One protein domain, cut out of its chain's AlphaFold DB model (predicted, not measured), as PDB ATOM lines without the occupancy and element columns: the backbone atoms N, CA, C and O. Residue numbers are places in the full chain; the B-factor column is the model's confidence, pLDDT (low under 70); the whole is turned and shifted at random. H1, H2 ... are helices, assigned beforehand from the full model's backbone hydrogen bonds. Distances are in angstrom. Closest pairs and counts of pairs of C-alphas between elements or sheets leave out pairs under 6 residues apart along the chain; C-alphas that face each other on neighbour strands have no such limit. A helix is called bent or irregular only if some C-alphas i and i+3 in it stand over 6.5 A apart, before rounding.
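This is residues 228 to 344 of the 344 residues of an uncharacterized protein of Aeromonas salmonicida (UniProt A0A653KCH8). Two helices, H1 and H4, lie side by side in the middle, with H3 and the small H2 on one side of them and the crossed pair H6 and H8 on the other. H7 packs on H1, and the short H5 lies near the last part of H4, at the outside. The printed part has 117 residues with eight named helices, H1 to H8 in order along the chain, and no named strand; the class is all helix, and the helix packing is mostly crossed. The whole is compact, with a radius of gyration of the C-alphas of 13.4 A, and rounded, spanning 36 by 29 by 25 A.

Find C-alpha 228 at (-0.673, 40.030, 42.332); from there H1 runs over residues 228 to 238, 15.3 A. Next come H2, residues 245 to 248, and H3, residues 259 to 273, the longest helix at 21.0 A. H4, residues 280 to 290, begins at C-alpha 280 at (6.822, 50.831, 36.560) and spans 15.4 A. H5, residues 296 to 300, is irregular: C-alphas 297 and 300 are 7.2 A apart. H6, residues 308 to 321, spans 20.0 A; then follow H7, residues 326 to 331, and H8, residues 336 to 343, which ends at C-alpha 343 at (-2.306, 52.860, 38.015).

Start at the hub, H4, which touches three helices. It touches H1, closest at the C-alphas of Leu 284 and Leu 236, 6.2 A; they run the same way at a shallow tilt of 33 degrees, only just short of steep. H4 touches H3, closest at the C-alphas of Leu 280 and Gly 270, 6.8 A, at a steep tilt of 51 degrees. H4 and H8 only just touch, with 3 pairs of C-alphas within 8 A, the closest those of Arg 282 and Leu 343, 6.3 A; they are about perpendicular at 81 degrees. H5 is close to H4 but not clearly touching; their closest C-alphas, of Leu 298 and Ala 289, are 6.5 A apart. H2 touches residues 269 to 273 of H3, closest at the C-alphas of Ala 246 and Ala 272, 5.8 A. H7 touches H1, opposite ways at a steep tilt of 54 degrees, closest at the C-alphas of Ile 327 and Ala 231, 5.9 A. H6 touches H8, opposite ways at a steep tilt of 59 degrees, closest at the C-alphas of Ala 312 and Gln 340, 5.7 A. H6 is apart from H1 and from H4. In H1, H3, H4, H6, H7 and H8 every O i to N i+4 pair is within hydrogen-bond range; in H5 it is 0 of 1, with 0 of 2 O i to N i+3 pairs, and H2 is too short for an O i to N i+4 pair.

Look to Ser 260 and Asn 300 for the two C-alphas farthest apart, 39.3 A. The printed part has no cut and ends at residue 344, the chain's last; no link is long. The mean pLDDT of the printed part is 74.5, and 30 residues are under 70, among them residues 251 to 260 and 291 to 305.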
ATOM      1  N   LYS A 228       0.187  39.531  43.406       82.88
ATOM      2  CA  LYS A 228      -0.673  40.030  42.332       82.88
ATOM      3  C   LYS A 228       0.016  41.138  41.520       82.88
ATOM      4  O   LYS A 228      -0.025  41.106  40.295       82.88
ATOM      5  N   LYS A 229       0.692  42.085  42.187       82.81
ATOM      6  CA  LYS A 229       1.465  43.151  41.519       82.81
ATOM      7  C   LYS A 229       2.706  42.585  40.820       82.81
ATOM      8  O   LYS A 229       3.039  43.019  39.728       82.81
ATOM      9  N   HIS A 230       3.356  41.592  41.429       82.69
ATOM     10  CA  HIS A 230       4.477  40.855  40.843       82.69
ATOM     11  C   HIS A 230       4.060  40.154  39.549       82.69
ATOM     12  O   HIS A 230       4.675  40.386  38.518       82.69
ATOM     13  N   ALA A 231       2.966  39.388  39.580       81.56
ATOM     14  CA  ALA A 231       2.430  38.735  38.392       81.56
ATOM     15  C   ALA A 231       2.090  39.745  37.279       81.56
ATOM     16  O   ALA A 231       2.339  39.469  36.112       81.56
ATOM     17  N   MET A 232       1.586  40.934  37.635       84.94
ATOM     18  CA  MET A 232       1.283  41.989  36.662       84.94
ATOM     19  C   MET A 232       2.554  42.552  36.010       84.94
ATOM     20  O   MET A 232       2.577  42.763  34.801       84.94
ATOM     21  N   LEU A 233       3.618  42.776  36.789       85.94
ATOM     22  CA  LEU A 233       4.910  43.215  36.253       85.94
ATOM     23  C   LEU A 233       5.514  42.166  35.318       85.94
ATOM     24  O   LEU A 233       5.967  42.534  34.237       85.94
ATOM     25  N   CYS A 234       5.472  40.884  35.693       83.19
ATOM     26  CA  CYS A 234       5.924  39.799  34.822       83.19
ATOM     27  C   CYS A 234       5.132  39.796  33.513       83.19
ATOM     28  O   CYS A 234       5.731  39.927  32.455       83.19
ATOM     29  N   PHE A 235       3.798  39.768  33.592       83.69
ATOM     30  CA  PHE A 235       2.918  39.741  32.423       83.69
ATOM     31  C   PHE A 235       3.175  40.900  31.452       83.69
ATOM     32  O   PHE A 235       3.348  40.690  30.257       83.69
ATOM     33  N   LEU A 236       3.229  42.139  31.951       84.00
ATOM     34  CA  LEU A 236       3.467  43.306  31.094       84.00
ATOM     35  C   LEU A 236       4.867  43.308  30.482       84.00
ATOM     36  O   LEU A 236       5.039  43.767  29.357       84.00
ATOM     37  N   THR A 237       5.856  42.800  31.212       82.00
ATOM     38  CA  THR A 237       7.223  42.708  30.701       82.00
ATOM     39  C   THR A 237       7.316  41.610  29.638       82.00
ATOM     40  O   THR A 237       7.881  41.873  28.585       82.00
ATOM     41  N   GLU A 238       6.677  40.447  29.836       80.00
ATOM     42  CA  GLU A 238       6.580  39.354  28.846       80.00
ATOM     43  C   GLU A 238       5.997  39.825  27.516       80.00
ATOM     44  O   GLU A 238       6.497  39.455  26.455       80.00
ATOM     45  N   LEU A 239       4.980  40.693  27.557       80.12
ATOM     46  CA  LEU A 239       4.419  41.291  26.345       80.12
ATOM     47  C   LEU A 239       5.459  42.071  25.533       80.12
ATOM     48  O   LEU A 239       5.296  42.197  24.326       80.12
ATOM     49  N   LEU A 240       6.504  42.601  26.167       79.38
ATOM     50  CA  LEU A 240       7.489  43.479  25.541       79.38
ATOM     51  C   LEU A 240       8.811  42.784  25.184       79.38
ATOM     52  O   LEU A 240       9.558  43.334  24.379       79.38
ATOM     53  N   VAL A 241       9.095  41.593  25.726       76.75
ATOM     54  CA  VAL A 241      10.402  40.904  25.610       76.75
ATOM     55  C   VAL A 241      10.904  40.788  24.175       76.75
ATOM     56  O   VAL A 241      12.072  41.043  23.909       76.75
ATOM     57  N   GLU A 242      10.036  40.421  23.233       70.44
ATOM     58  CA  GLU A 242      10.442  40.196  21.839       70.44
ATOM     59  C   GLU A 242      10.701  41.492  21.051       70.44
ATOM     60  O   GLU A 242      11.111  41.439  19.889       70.44
ATOM     61  N   ARG A 243      10.384  42.658  21.625       72.25
ATOM     62  CA  ARG A 243      10.301  43.939  20.902       72.25
ATOM     63  C   ARG A 243      10.995  45.104  21.599       72.25
ATOM     64  O   ARG A 243      11.117  46.163  20.987       72.25
ATOM     65  N   ASP A 244      11.428  44.928  22.839       75.38
ATOM     66  CA  ASP A 244      12.108  45.945  23.628       75.38
ATOM     67  C   ASP A 244      13.469  45.419  24.085       75.38
ATOM     68  O   ASP A 244      13.561  44.648  25.039       75.38
ATOM     69  N   ASP A 245      14.536  45.852  23.406       71.12
ATOM     70  CA  ASP A 245      15.912  45.422  23.684       71.12
ATOM     71  C   ASP A 245      16.336  45.692  25.140       71.12
ATOM     72  O   ASP A 245      17.177  44.974  25.680       71.12
ATOM     73  N   ALA A 246      15.742  46.698  25.801       73.06
ATOM     74  CA  ALA A 246      16.022  47.005  27.205       73.06
ATOM     75  C   ALA A 246      15.375  46.000  28.173       73.06
ATOM     76  O   ALA A 246      15.837  45.852  29.303       73.06
ATOM     77  N   LEU A 247      14.310  45.319  27.740       77.62
ATOM     78  CA  LEU A 247      13.590  44.307  28.517       77.62
ATOM     79  C   LEU A 247      13.957  42.880  28.090       77.62
ATOM     80  O   LEU A 247      13.825  41.958  28.890       77.62
ATOM     81  N   ALA A 248      14.489  42.700  26.878       70.00
ATOM     82  CA  ALA A 248      14.944  41.416  26.345       70.00
ATOM     83  C   ALA A 248      16.052  40.760  27.192       70.00
ATOM     84  O   ALA A 248      16.199  39.540  27.188       70.00
ATOM     85  N   THR A 249      16.828  41.554  27.938       68.62
ATOM     86  CA  THR A 249      17.891  41.064  28.832       68.62
ATOM     87  C   THR A 249      17.393  40.629  30.213       68.62
ATOM     88  O   THR A 249      18.179  40.089  30.991       68.62
ATOM     89  N   ILE A 250      16.120  40.868  30.543       73.00
ATOM     90  CA  ILE A 250      15.517  40.477  31.822       73.00
ATOM     91  C   ILE A 250      15.039  39.025  31.678       73.00
ATOM     92  O   ILE A 250      14.082  38.735  30.965       73.00
ATOM     93  N   ALA A 251      15.775  38.087  32.281       57.28
ATOM     94  CA  ALA A 251      15.595  36.652  32.060       57.28
ATOM     95  C   ALA A 251      14.405  36.071  32.850       57.28
ATOM     96  O   ALA A 251      14.439  35.993  34.077       57.28
ATOM     97  N   PHE A 252      13.392  35.564  32.137       59.25
ATOM     98  CA  PHE A 252      12.144  35.049  32.726       59.25
ATOM     99  C   PHE A 252      12.224  33.649  33.340       59.25
ATOM    100  O   PHE A 252      11.336  33.265  34.101       59.25
ATOM    101  N   GLU A 253      13.286  32.883  33.079       51.41
ATOM    102  CA  GLU A 253      13.402  31.494  33.554       51.41
ATOM    103  C   GLU A 253      13.506  31.357  35.091       51.41
ATOM    104  O   GLU A 253      13.548  30.241  35.607       51.41
ATOM    105  N   GLN A 254      13.514  32.455  35.861       51.34
ATOM    106  CA  GLN A 254      13.698  32.421  37.319       51.34
ATOM    107  C   GLN A 254      12.696  33.228  38.154       51.34
ATOM    108  O   GLN A 254      12.907  33.387  39.357       51.34
ATOM    109  N   HIS A 255      11.560  33.678  37.617       54.69
ATOM    110  CA  HIS A 255      10.590  34.446  38.414       54.69
ATOM    111  C   HIS A 255       9.533  33.567  39.090       54.69
ATOM    112  O   HIS A 255       8.330  33.718  38.884       54.69
ATOM    113  N   SER A 256       9.962  32.668  39.985       59.56
ATOM    114  CA  SER A 256       9.013  32.148  40.978       59.56
ATOM    115  C   SER A 256       8.421  33.329  41.761       59.56
ATOM    116  O   SER A 256       9.138  34.283  42.076       59.56
ATOM    117  N   LEU A 257       7.113  33.294  42.048       63.59
ATOM    118  CA  LEU A 257       6.401  34.343  42.789       63.59
ATOM    119  C   LEU A 257       6.785  34.352  44.280       63.59
ATOM    120  O   LEU A 257       5.937  34.248  45.174       63.59
ATOM    121  N   ILE A 258       8.066  34.525  44.563       64.62
ATOM    122  CA  ILE A 258       8.635  34.703  45.893       64.62
ATOM    123  C   ILE A 258       9.129  36.141  46.052       64.62
ATOM    124  O   ILE A 258       9.483  36.820  45.088       64.62
ATOM    125  N   SER A 259       9.158  36.611  47.298       64.75
ATOM    126  CA  SER A 259       9.486  38.004  47.622       64.75
ATOM    127  C   SER A 259      10.876  38.438  47.143       64.75
ATOM    128  O   SER A 259      11.050  39.606  46.808       64.75
ATOM    129  N   SER A 260      11.861  37.532  47.105       67.00
ATOM    130  CA  SER A 260      13.221  37.841  46.636       67.00
ATOM    131  C   SER A 260      13.245  38.222  45.157       67.00
ATOM    132  O   SER A 260      13.881  39.203  44.783       67.00
ATOM    133  N   ASN A 261      12.478  37.502  44.340       73.12
ATOM    134  CA  ASN A 261      12.428  37.697  42.895       73.12
ATOM    135  C   ASN A 261      11.674  38.968  42.516       73.12
ATOM    136  O   ASN A 261      12.047  39.639  41.564       73.12
ATOM    137  N   TYR A 262      10.664  39.343  43.303       76.75
ATOM    138  CA  TYR A 262       9.955  40.604  43.104       76.75
ATOM    139  C   TYR A 262      10.864  41.818  43.256       76.75
ATOM    140  O   TYR A 262      10.836  42.714  42.420       76.75
ATOM    141  N   HIS A 263      11.675  41.862  44.317       75.19
ATOM    142  CA  HIS A 263      12.579  42.991  44.530       75.19
ATOM    143  C   HIS A 263      13.661  43.060  43.457       75.19
ATOM    144  O   HIS A 263      13.980  44.156  42.997       75.19
ATOM    145  N   GLN A 264      14.185  41.907  43.038       79.06
ATOM    146  CA  GLN A 264      15.126  41.836  41.929       79.06
ATOM    147  C   GLN A 264      14.491  42.368  40.637       79.06
ATOM    148  O   GLN A 264      15.024  43.305  40.052       79.06
ATOM    149  N   LEU A 265      13.305  41.873  40.270       81.06
ATOM    150  CA  LEU A 265      12.573  42.303  39.077       81.06
ATOM    151  C   LEU A 265      12.256  43.806  39.095       81.06
ATOM    152  O   LEU A 265      12.491  44.501  38.115       81.06
ATOM    153  N   VAL A 266      11.756  44.340  40.215       82.38
ATOM    154  CA  VAL A 266      11.465  45.779  40.368       82.38
ATOM    155  C   VAL A 266      12.728  46.625  40.208       82.38
ATOM    156  O   VAL A 266      12.671  47.705  39.624       82.38
ATOM    157  N   THR A 267      13.864  46.143  40.715       82.38
ATOM    158  CA  THR A 267      15.152  46.841  40.613       82.38
ATOM    159  C   THR A 267      15.675  46.822  39.178       82.38
ATOM    160  O   THR A 267      16.042  47.868  38.648       82.38
ATOM    161  N   GLU A 268      15.656  45.659  38.526       82.44
ATOM    162  CA  GLU A 268      16.071  45.494  37.129       82.44
ATOM    163  C   GLU A 268      15.196  46.327  36.184       82.44
ATOM    164  O   GLU A 268      15.724  47.093  35.378       82.44
ATOM    165  N   LEU A 269      13.868  46.277  36.348       84.88
ATOM    166  CA  LEU A 269      12.936  47.089  35.565       84.88
ATOM    167  C   LEU A 269      13.103  48.588  35.837       84.88
ATOM    168  O   LEU A 269      13.083  49.379  34.900       84.88
ATOM    169  N   GLY A 270      13.303  48.993  37.094       84.75
ATOM    170  CA  GLY A 270      13.550  50.393  37.450       84.75
ATOM    171  C   GLY A 270      14.820  50.944  36.808       84.75
ATOM    172  O   GLY A 270      14.824  52.071  36.315       84.75
ATOM    173  N   HIS A 271      15.880  50.135  36.741       83.38
ATOM    174  CA  HIS A 271      17.106  50.499  36.037       83.38
ATOM    175  C   HIS A 271      16.924  50.535  34.516       83.38
ATOM    176  O   HIS A 271      17.354  51.502  33.889       83.38
ATOM    177  N   ALA A 272      16.266  49.532  33.927       83.00
ATOM    178  CA  ALA A 272      16.036  49.455  32.484       83.00
ATOM    179  C   ALA A 272      15.138  50.593  31.968       83.00
ATOM    180  O   ALA A 272      15.381  51.156  30.901       83.00
ATOM    181  N   LEU A 273      14.114  50.959  32.742       82.25
ATOM    182  CA  LEU A 273      13.132  51.984  32.386       82.25
ATOM    183  C   LEU A 273      13.483  53.381  32.921       82.25
ATOM    184  O   LEU A 273      12.797  54.340  32.578       82.25
ATOM    185  N   GLN A 274      14.540  53.501  33.736       83.81
ATOM    186  CA  GLN A 274      14.952  54.735  34.419       83.81
ATOM    187  C   GLN A 274      13.803  55.415  35.183       83.81
ATOM    188  O   GLN A 274      13.677  56.640  35.179       83.81
ATOM    189  N   CYS A 275      12.952  54.627  35.842       81.81
ATOM    190  CA  CYS A 275      11.770  55.127  36.541       81.81
ATOM    191  C   CYS A 275      11.637  54.533  37.956       81.81
ATOM    192  O   CYS A 275      12.149  53.443  38.237       81.81
ATOM    193  N   PRO A 276      10.974  55.246  38.886       79.06
ATOM    194  CA  PRO A 276      10.717  54.742  40.225       79.06
ATOM    195  C   PRO A 276       9.738  53.560  40.206       79.06
ATOM    196  O   PRO A 276       8.884  53.428  39.329       79.06
ATOM    197  N   ALA A 277       9.813  52.725  41.246       74.06
ATOM    198  CA  ALA A 277       9.008  51.507  41.384       74.06
ATOM    199  C   ALA A 277       7.481  51.737  41.317       74.06
ATOM    200  O   ALA A 277       6.720  50.834  40.965       74.06
ATOM    201  N   GLU A 278       7.034  52.937  41.682       75.81
ATOM    202  CA  GLU A 278       5.631  53.364  41.674       75.81
ATOM    203  C   GLU A 278       5.098  53.565  40.249       75.81
ATOM    204  O   GLU A 278       3.926  53.318  39.988       75.81
ATOM    205  N   GLU A 279       5.973  53.901  39.300       81.62
ATOM    206  CA  GLU A 279       5.610  54.237  37.921       81.62
ATOM    207  C   GLU A 279       5.862  53.087  36.938       81.62
ATOM    208  O   GLU A 279       5.479  53.179  35.771       81.62
ATOM    209  N   LEU A 280       6.451  51.977  37.400       84.88
ATOM    210  CA  LEU A 280       6.822  50.831  36.560       84.88
ATOM    211  C   LEU A 280       5.662  50.291  35.725       84.88
ATOM    212  O   LEU A 280       5.812  50.092  34.523       84.88
ATOM    213  N   ILE A 281       4.491  50.090  36.336       84.31
ATOM    214  CA  ILE A 281       3.313  49.558  35.632       84.31
ATOM    215  C   ILE A 281       2.866  50.530  34.538       84.31
ATOM    216  O   ILE A 281       2.599  50.111  33.415       84.31
ATOM    217  N   ARG A 282       2.834  51.834  34.837       82.12
ATOM    218  CA  ARG A 282       2.453  52.866  33.865       82.12
ATOM    219  C   ARG A 282       3.461  52.948  32.713       82.12
ATOM    220  O   ARG A 282       3.042  53.057  31.565       82.12
ATOM    221  N   GLN A 283       4.759  52.848  33.000       83.94
ATOM    222  CA  GLN A 283       5.811  52.865  31.981       83.94
ATOM    223  C   GLN A 283       5.762  51.632  31.075       83.94
ATOM    224  O   GLN A 283       5.785  51.771  29.853       83.94
ATOM    225  N   LEU A 284       5.606  50.434  31.647       85.44
ATOM    226  CA  LEU A 284       5.431  49.206  30.869       85.44
ATOM    227  C   LEU A 284       4.177  49.278  29.989       85.44
ATOM    228  O   LEU A 284       4.235  48.960  28.807       85.44
ATOM    229  N   LEU A 285       3.057  49.775  30.519       81.69
ATOM    230  CA  LEU A 285       1.826  49.949  29.742       81.69
ATOM    231  C   LEU A 285       1.977  50.951  28.601       81.69
ATOM    232  O   LEU A 285       1.500  50.683  27.500       81.69
ATOM    233  N   SER A 286       2.660  52.071  28.845       79.25
ATOM    234  CA  SER A 286       2.991  53.026  27.790       79.25
ATOM    235  C   SER A 286       3.793  52.339  26.685       79.25
ATOM    236  O   SER A 286       3.449  52.441  25.511       79.25
ATOM    237  N   ARG A 287       4.801  51.530  27.021       80.50
ATOM    238  CA  ARG A 287       5.563  50.779  26.011       80.50
ATOM    239  C   ARG A 287       4.726  49.714  25.293       80.50
ATOM    240  O   ARG A 287       4.857  49.563  24.078       80.50
ATOM    241  N   CYS A 288       3.810  49.030  25.983       79.06
ATOM    242  CA  CYS A 288       2.867  48.079  25.371       79.06
ATOM    243  C   CYS A 288       1.923  48.762  24.373       79.06
ATOM    244  O   CYS A 288       1.571  48.178  23.348       79.06
ATOM    245  N   ALA A 289       1.516  49.998  24.668       73.81
ATOM    246  CA  ALA A 289       0.718  50.819  23.771       73.81
ATOM    247  C   ALA A 289       1.495  51.191  22.502       73.81
ATOM    248  O   ALA A 289       1.012  50.962  21.394       73.81
ATOM    249  N   HIS A 290       2.718  51.704  22.658       72.75
ATOM    250  CA  HIS A 290       3.556  52.144  21.539       72.75
ATOM    251  C   HIS A 290       4.023  50.988  20.644       72.75
ATOM    252  O   HIS A 290       4.159  51.153  19.434       72.75
ATOM    253  N   SER A 291       4.229  49.800  21.213       68.75
ATOM    254  CA  SER A 291       4.658  48.605  20.475       68.75
ATOM    255  C   SER A 291       3.521  47.880  19.737       68.75
ATOM    256  O   SER A 291       3.782  46.943  18.987       68.75
ATOM    257  N   SER A 292       2.264  48.328  19.878       64.25
ATOM    258  CA  SER A 292       1.068  47.749  19.229       64.25
ATOM    259  C   SER A 292       0.752  46.282  19.596       64.25
ATOM    260  O   SER A 292      -0.073  45.653  18.937       64.25
ATOM    261  N   ILE A 293       1.368  45.722  20.646       60.50
ATOM    262  CA  ILE A 293       1.401  44.264  20.897       60.50
ATOM    263  C   ILE A 293       0.097  43.707  21.486       60.50
ATOM    264  O   ILE A 293      -0.290  42.578  21.191       60.50
ATOM    265  N   ALA A 294      -0.584  44.471  22.339       58.25
ATOM    266  CA  ALA A 294      -1.701  43.944  23.132       58.25
ATOM    267  C   ALA A 294      -2.938  44.846  23.157       58.25
ATOM    268  O   ALA A 294      -4.024  44.437  23.560       58.25
ATOM    269  N   PHE A 295      -2.781  46.076  22.686       65.69
ATOM    270  CA  PHE A 295      -3.782  47.112  22.807       65.69
ATOM    271  C   PHE A 295      -4.149  47.682  21.433       65.69
ATOM    272  O   PHE A 295      -3.978  48.861  21.146       65.69
ATOM    273  N   LEU A 296      -4.656  46.825  20.549       52.88
ATOM    274  CA  LEU A 296      -4.944  47.162  19.147       52.88
ATOM    275  C   LEU A 296      -5.934  48.329  18.955       52.88
ATOM    276  O   LEU A 296      -5.894  49.004  17.932       52.88
ATOM    277  N   PHE A 297      -6.803  48.609  19.927       52.47
ATOM    278  CA  PHE A 297      -7.727  49.751  19.871       52.47
ATOM    279  C   PHE A 297      -7.106  51.075  20.353       52.47
ATOM    280  O   PHE A 297      -7.754  52.121  20.284       52.47
ATOM    281  N   LEU A 298      -5.858  51.043  20.826       51.38
ATOM    282  CA  LEU A 298      -5.152  52.174  21.423       51.38
ATOM    283  C   LEU A 298      -4.290  52.977  20.431       51.38
ATOM    284  O   LEU A 298      -3.629  53.936  20.810       51.38
ATOM    285  N   VAL A 299      -4.368  52.659  19.138       53.31
ATOM    286  CA  VAL A 299      -3.595  53.313  18.064       53.31
ATOM    287  C   VAL A 299      -4.077  54.750  17.766       53.31
ATOM    288  O   VAL A 299      -3.362  55.526  17.140       53.31
ATOM    289  N   ASN A 300      -5.270  55.143  18.234       56.28
ATOM    290  CA  ASN A 300      -5.933  56.387  17.813       56.28
ATOM    291  C   ASN A 300      -5.845  57.571  18.804       56.28
ATOM    292  O   ASN A 300      -6.404  58.626  18.505       56.28
ATOM    293  N   LYS A 301      -5.191  57.429  19.968       60.53
ATOM    294  CA  LYS A 301      -5.014  58.512  20.966       60.53
ATOM    295  C   LYS A 301      -3.665  58.419  21.676       60.53
ATOM    296  O   LYS A 301      -3.197  57.311  21.919       60.53
ATOM    297  N   GLN A 302      -3.092  59.559  22.069       64.81
ATOM    298  CA  GLN A 302      -1.873  59.598  22.890       64.81
ATOM    299  C   GLN A 302      -2.130  58.963  24.269       64.81
ATOM    300  O   GLN A 302      -3.218  59.129  24.823       64.81
ATOM    301  N   PHE A 303      -1.158  58.213  24.803       67.69
ATOM    302  CA  PHE A 303      -1.275  57.469  26.070       67.69
ATOM    303  C   PHE A 303      -1.657  58.383  27.246       67.69
ATOM    304  O   PHE A 303      -2.433  58.007  28.122       67.69
ATOM    305  N   GLU A 304      -1.158  59.617  27.223       69.31
ATOM    306  CA  GLU A 304      -1.400  60.673  28.203       69.31
ATOM    307  C   GLU A 304      -2.877  61.102  28.280       69.31
ATOM    308  O   GLU A 304      -3.307  61.659  29.289       69.31
ATOM    309  N   GLU A 305      -3.675  60.827  27.245       69.62
ATOM    310  CA  GLU A 305      -5.099  61.177  27.187       69.62
ATOM    311  C   GLU A 305      -6.018  60.075  27.737       69.62
ATOM    312  O   GLU A 305      -7.248  60.193  27.689       69.62
ATOM    313  N   TRP A 306      -5.457  58.965  28.223       74.00
ATOM    314  CA  TRP A 306      -6.245  57.815  28.652       74.00
ATOM    315  C   TRP A 306      -6.627  57.905  30.122       74.00
ATOM    316  O   TRP A 306      -5.817  58.216  30.993       74.00
ATOM    317  N   SER A 307      -7.874  57.552  30.428       78.75
ATOM    318  CA  SER A 307      -8.279  57.378  31.818       78.75
ATOM    319  C   SER A 307      -7.732  56.056  32.364       78.75
ATOM    320  O   SER A 307      -7.825  55.015  31.710       78.75
ATOM    321  N   ASN A 308      -7.234  56.066  33.607       82.12
ATOM    322  CA  ASN A 308      -6.797  54.850  34.312       82.12
ATOM    323  C   ASN A 308      -7.891  53.759  34.327       82.12
ATOM    324  O   ASN A 308      -7.596  52.568  34.326       82.12
ATOM    325  N   THR A 309      -9.168  54.156  34.284       80.31
ATOM    326  CA  THR A 309     -10.318  53.249  34.179       80.31
ATOM    327  C   THR A 309     -10.373  52.505  32.843       80.31
ATOM    328  O   THR A 309     -10.603  51.298  32.849       80.31
ATOM    329  N   ALA A 310     -10.149  53.196  31.720       77.00
ATOM    330  CA  ALA A 310     -10.116  52.576  30.395       77.00
ATOM    331  C   ALA A 310      -8.905  51.641  30.251       77.00
ATOM    332  O   ALA A 310      -9.023  50.553  29.691       77.00
ATOM    333  N   ILE A 311      -7.763  52.024  30.833       79.19
ATOM    334  CA  ILE A 311      -6.560  51.181  30.899       79.19
ATOM    335  C   ILE A 311      -6.844  49.893  31.682       79.19
ATOM    336  O   ILE A 311      -6.513  48.803  31.222       79.19
ATOM    337  N   ALA A 312      -7.503  49.988  32.839       82.50
ATOM    338  CA  ALA A 312      -7.842  48.815  33.641       82.50
ATOM    339  C   ALA A 312      -8.814  47.857  32.919       82.50
ATOM    340  O   ALA A 312      -8.634  46.643  32.985       82.50
ATOM    341  N   GLU A 313      -9.809  48.378  32.188       80.62
ATOM    342  CA  GLU A 313     -10.713  47.562  31.351       80.62
ATOM    343  C   GLU A 313      -9.977  46.863  30.208       80.62
ATOM    344  O   GLU A 313     -10.243  45.695  29.912       80.62
ATOM    345  N   ALA A 314      -9.031  47.565  29.586       77.06
ATOM    346  CA  ALA A 314      -8.193  47.034  28.524       77.06
ATOM    347  C   ALA A 314      -7.350  45.851  29.011       77.06
ATOM    348  O   ALA A 314      -7.327  44.802  28.371       77.06
ATOM    349  N   ILE A 315      -6.692  46.017  30.163       81.31
ATOM    350  CA  ILE A 315      -5.879  44.973  30.795       81.31
ATOM    351  C   ILE A 315      -6.751  43.763  31.132       81.31
ATOM    352  O   ILE A 315      -6.370  42.641  30.815       81.31
ATOM    353  N   GLN A 316      -7.941  43.983  31.701       81.50
ATOM    354  CA  GLN A 316      -8.861  42.894  32.027       81.50
ATOM    355  C   GLN A 316      -9.302  42.120  30.778       81.50
ATOM    356  O   GLN A 316      -9.248  40.895  30.750       81.50
ATOM    357  N   THR A 317      -9.675  42.833  29.715       79.38
ATOM    358  CA  THR A 317     -10.094  42.219  28.446       79.38
ATOM    359  C   THR A 317      -8.957  41.413  27.816       79.38
ATOM    360  O   THR A 317      -9.168  40.306  27.326       79.38
ATOM    361  N   LEU A 318      -7.732  41.948  27.858       78.69
ATOM    362  CA  LEU A 318      -6.539  41.263  27.377       78.69
ATOM    363  C   LEU A 318      -6.280  39.978  28.175       78.69
ATOM    364  O   LEU A 318      -6.049  38.925  27.576       78.69
ATOM    365  N   MET A 319      -6.372  40.056  29.503       78.38
ATOM    366  CA  MET A 319      -6.255  38.907  30.399       78.38
ATOM    367  C   MET A 319      -7.336  37.858  30.147       78.38
ATOM    368  O   MET A 319      -7.053  36.684  30.307       78.38
ATOM    369  N   ASP A 320      -8.549  38.231  29.748       76.06
ATOM    370  CA  ASP A 320      -9.610  37.259  29.458       76.06
ATOM    371  C   ASP A 320      -9.443  36.597  28.074       76.06
ATOM    372  O   ASP A 320      -9.948  35.499  27.842       76.06
ATOM    373  N   SER A 321      -8.726  37.256  27.154       74.75
ATOM    374  CA  SER A 321      -8.575  36.834  25.751       74.75
ATOM    375  C   SER A 321      -7.430  35.854  25.470       74.75
ATOM    376  O   SER A 321      -7.434  35.209  24.422       74.75
ATOM    377  N   ARG A 322      -6.439  35.748  26.364       71.25
ATOM    378  CA  ARG A 322      -5.271  34.869  26.178       71.25
ATOM    379  C   ARG A 322      -5.539  33.446  26.674       71.25
ATOM    380  O   ARG A 322      -6.406  33.217  27.518       71.25
ATOM    381  N   GLU A 323      -4.817  32.473  26.124       70.56
ATOM    382  CA  GLU A 323      -4.855  31.099  26.632       70.56
ATOM    383  C   GLU A 323      -4.287  31.047  28.050       70.56
ATOM    384  O   GLU A 323      -3.246  31.635  28.310       70.56
ATOM    385  N   ARG A 324      -4.964  30.326  28.952       68.38
ATOM    386  CA  ARG A 324      -4.667  30.309  30.392       68.38
ATOM    387  C   ARG A 324      -3.255  29.788  30.699       68.38
ATOM    388  O   ARG A 324      -3.082  28.602  30.970       68.38
ATOM    389  N   ASP A 325      -2.275  30.684  30.725       70.94
ATOM    390  CA  ASP A 325      -0.941  30.426  31.262       70.94
ATOM    391  C   ASP A 325      -0.918  30.537  32.807       70.94
ATOM    392  O   ASP A 325      -1.922  30.861  33.456       70.94
ATOM    393  N   GLN A 326       0.227  30.223  33.427       66.69
ATOM    394  CA  GLN A 326       0.376  30.227  34.888       66.69
ATOM    395  C   GLN A 326       0.225  31.631  35.500       66.69
ATOM    396  O   GLN A 326      -0.324  31.753  36.599       66.69
ATOM    397  N   ILE A 327       0.667  32.676  34.796       71.00
ATOM    398  CA  ILE A 327       0.651  34.069  35.255       71.00
ATOM    399  C   ILE A 327      -0.762  34.640  35.107       71.00
ATOM    400  O   ILE A 327      -1.329  35.159  36.065       71.00
ATOM    401  N   GLN A 328      -1.408  34.441  33.966       70.56
ATOM    402  CA  GLN A 328      -2.793  34.799  33.701       70.56
ATOM    403  C   GLN A 328      -3.758  34.091  34.661       70.56
ATOM    404  O   GLN A 328      -4.674  34.731  35.175       70.56
ATOM    405  N   CYS A 329      -3.539  32.811  34.996       71.06
ATOM    406  CA  CYS A 329      -4.331  32.120  36.024       71.06
ATOM    407  C   CYS A 329      -4.243  32.814  37.391       71.06
ATOM    408  O   CYS A 329      -5.233  32.888  38.120       71.06
ATOM    409  N   GLN A 330      -3.067  33.333  37.745       69.94
ATOM    410  CA  GLN A 330      -2.858  34.076  38.989       69.94
ATOM    411  C   GLN A 330      -3.501  35.469  38.923       69.94
ATOM    412  O   GLN A 330      -4.026  35.955  39.931       69.94
ATOM    413  N   LEU A 331      -3.519  36.080  37.736       75.69
ATOM    414  CA  LEU A 331      -4.120  37.386  37.498       75.69
ATOM    415  C   LEU A 331      -5.656  37.344  37.379       75.69
ATOM    416  O   LEU A 331      -6.304  38.313  37.756       75.69
ATOM    417  N   ALA A 332      -6.267  36.231  36.958       69.06
ATOM    418  CA  ALA A 332      -7.713  36.113  36.698       69.06
ATOM    419  C   ALA A 332      -8.631  36.421  37.906       69.06
ATOM    420  O   ALA A 332      -9.830  36.631  37.749       69.06
ATOM    421  N   SER A 333      -8.082  36.445  39.125       72.56
ATOM    422  CA  SER A 333      -8.797  36.793  40.366       72.56
ATOM    423  C   SER A 333      -8.636  38.259  40.795       72.56
ATOM    424  O   SER A 333      -9.028  38.637  41.906       72.56
ATOM    425  N   ILE A 334      -7.973  39.075  39.977       81.38
ATOM    426  CA  ILE A 334      -7.760  40.497  40.228       81.38
ATOM    427  C   ILE A 334      -8.931  41.254  39.623       81.38
ATOM    428  O   ILE A 334      -9.213  41.133  38.439       81.38
ATOM    429  N   ASP A 335      -9.624  42.032  40.445       81.69
ATOM    430  CA  ASP A 335     -10.694  42.894  39.976       81.69
ATOM    431  C   ASP A 335     -10.146  44.201  39.378       81.69
ATOM    432  O   ASP A 335      -9.054  44.673  39.715       81.69
ATOM    433  N   LYS A 336     -10.959  44.829  38.528       81.12
ATOM    434  CA  LYS A 336     -10.652  46.099  37.863       81.12
ATOM    435  C   LYS A 336     -10.229  47.211  38.835       81.12
ATOM    436  O   LYS A 336      -9.355  48.002  38.483       81.12
ATOM    437  N   ASN A 337     -10.808  47.286  40.038       81.56
ATOM    438  CA  ASN A 337     -10.478  48.352  40.989       81.56
ATOM    439  C   ASN A 337      -9.068  48.154  41.554       81.56
ATOM    440  O   ASN A 337      -8.335  49.124  41.722       81.56
ATOM    441  N   THR A 338      -8.647  46.905  41.768       80.81
ATOM    442  CA  THR A 338      -7.266  46.592  42.158       80.81
ATOM    443  C   THR A 338      -6.262  47.025  41.085       80.81
ATOM    444  O   THR A 338      -5.245  47.629  41.419       80.81
ATOM    445  N   ILE A 339      -6.553  46.774  39.803       81.81
ATOM    446  CA  ILE A 339      -5.706  47.239  38.690       81.81
ATOM    447  C   ILE A 339      -5.664  48.770  38.668       81.81
ATOM    448  O   ILE A 339      -4.593  49.360  38.569       81.81
ATOM    449  N   GLN A 340      -6.817  49.424  38.825       81.88
ATOM    450  CA  GLN A 340      -6.909  50.881  38.859       81.88
ATOM    451  C   GLN A 340      -6.103  51.491  40.016       81.88
ATOM    452  O   GLN A 340      -5.427  52.496  39.818       81.88
ATOM    453  N   ASN A 341      -6.097  50.854  41.188       82.38
ATOM    454  CA  ASN A 341      -5.291  51.269  42.338       82.38
ATOM    455  C   ASN A 341      -3.782  51.110  42.121       82.38
ATOM    456  O   ASN A 341      -3.006  51.717  42.845       82.38
ATOM    457  N   TRP A 342      -3.345  50.285  41.171       83.88
ATOM    458  CA  TRP A 342      -1.931  50.210  40.793       83.88
ATOM    459  C   TRP A 342      -1.527  51.248  39.745       83.88
ATOM    460  O   TRP A 342      -0.333  51.465  39.553       83.88
ATOM    461  N   LEU A 343      -2.503  51.828  39.039       76.88
ATOM    462  CA  LEU A 343      -2.306  52.860  38.015       76.88
ATOM    463  C   LEU A 343      -2.407  54.285  38.571       76.88
ATOM    464  O   LEU A 343      -1.890  55.222  37.954       76.88
ATOM    465  N   ASN A 344      -3.163  54.448  39.657       73.12
ATOM    466  CA  ASN A 344      -3.256  55.675  40.443       73.12
ATOM    467  C   ASN A 344      -2.041  55.786  41.358       73.12
ATOM    468  O   ASN A 344      -1.533  56.923  41.458       73.12
TER     469      ASN A 344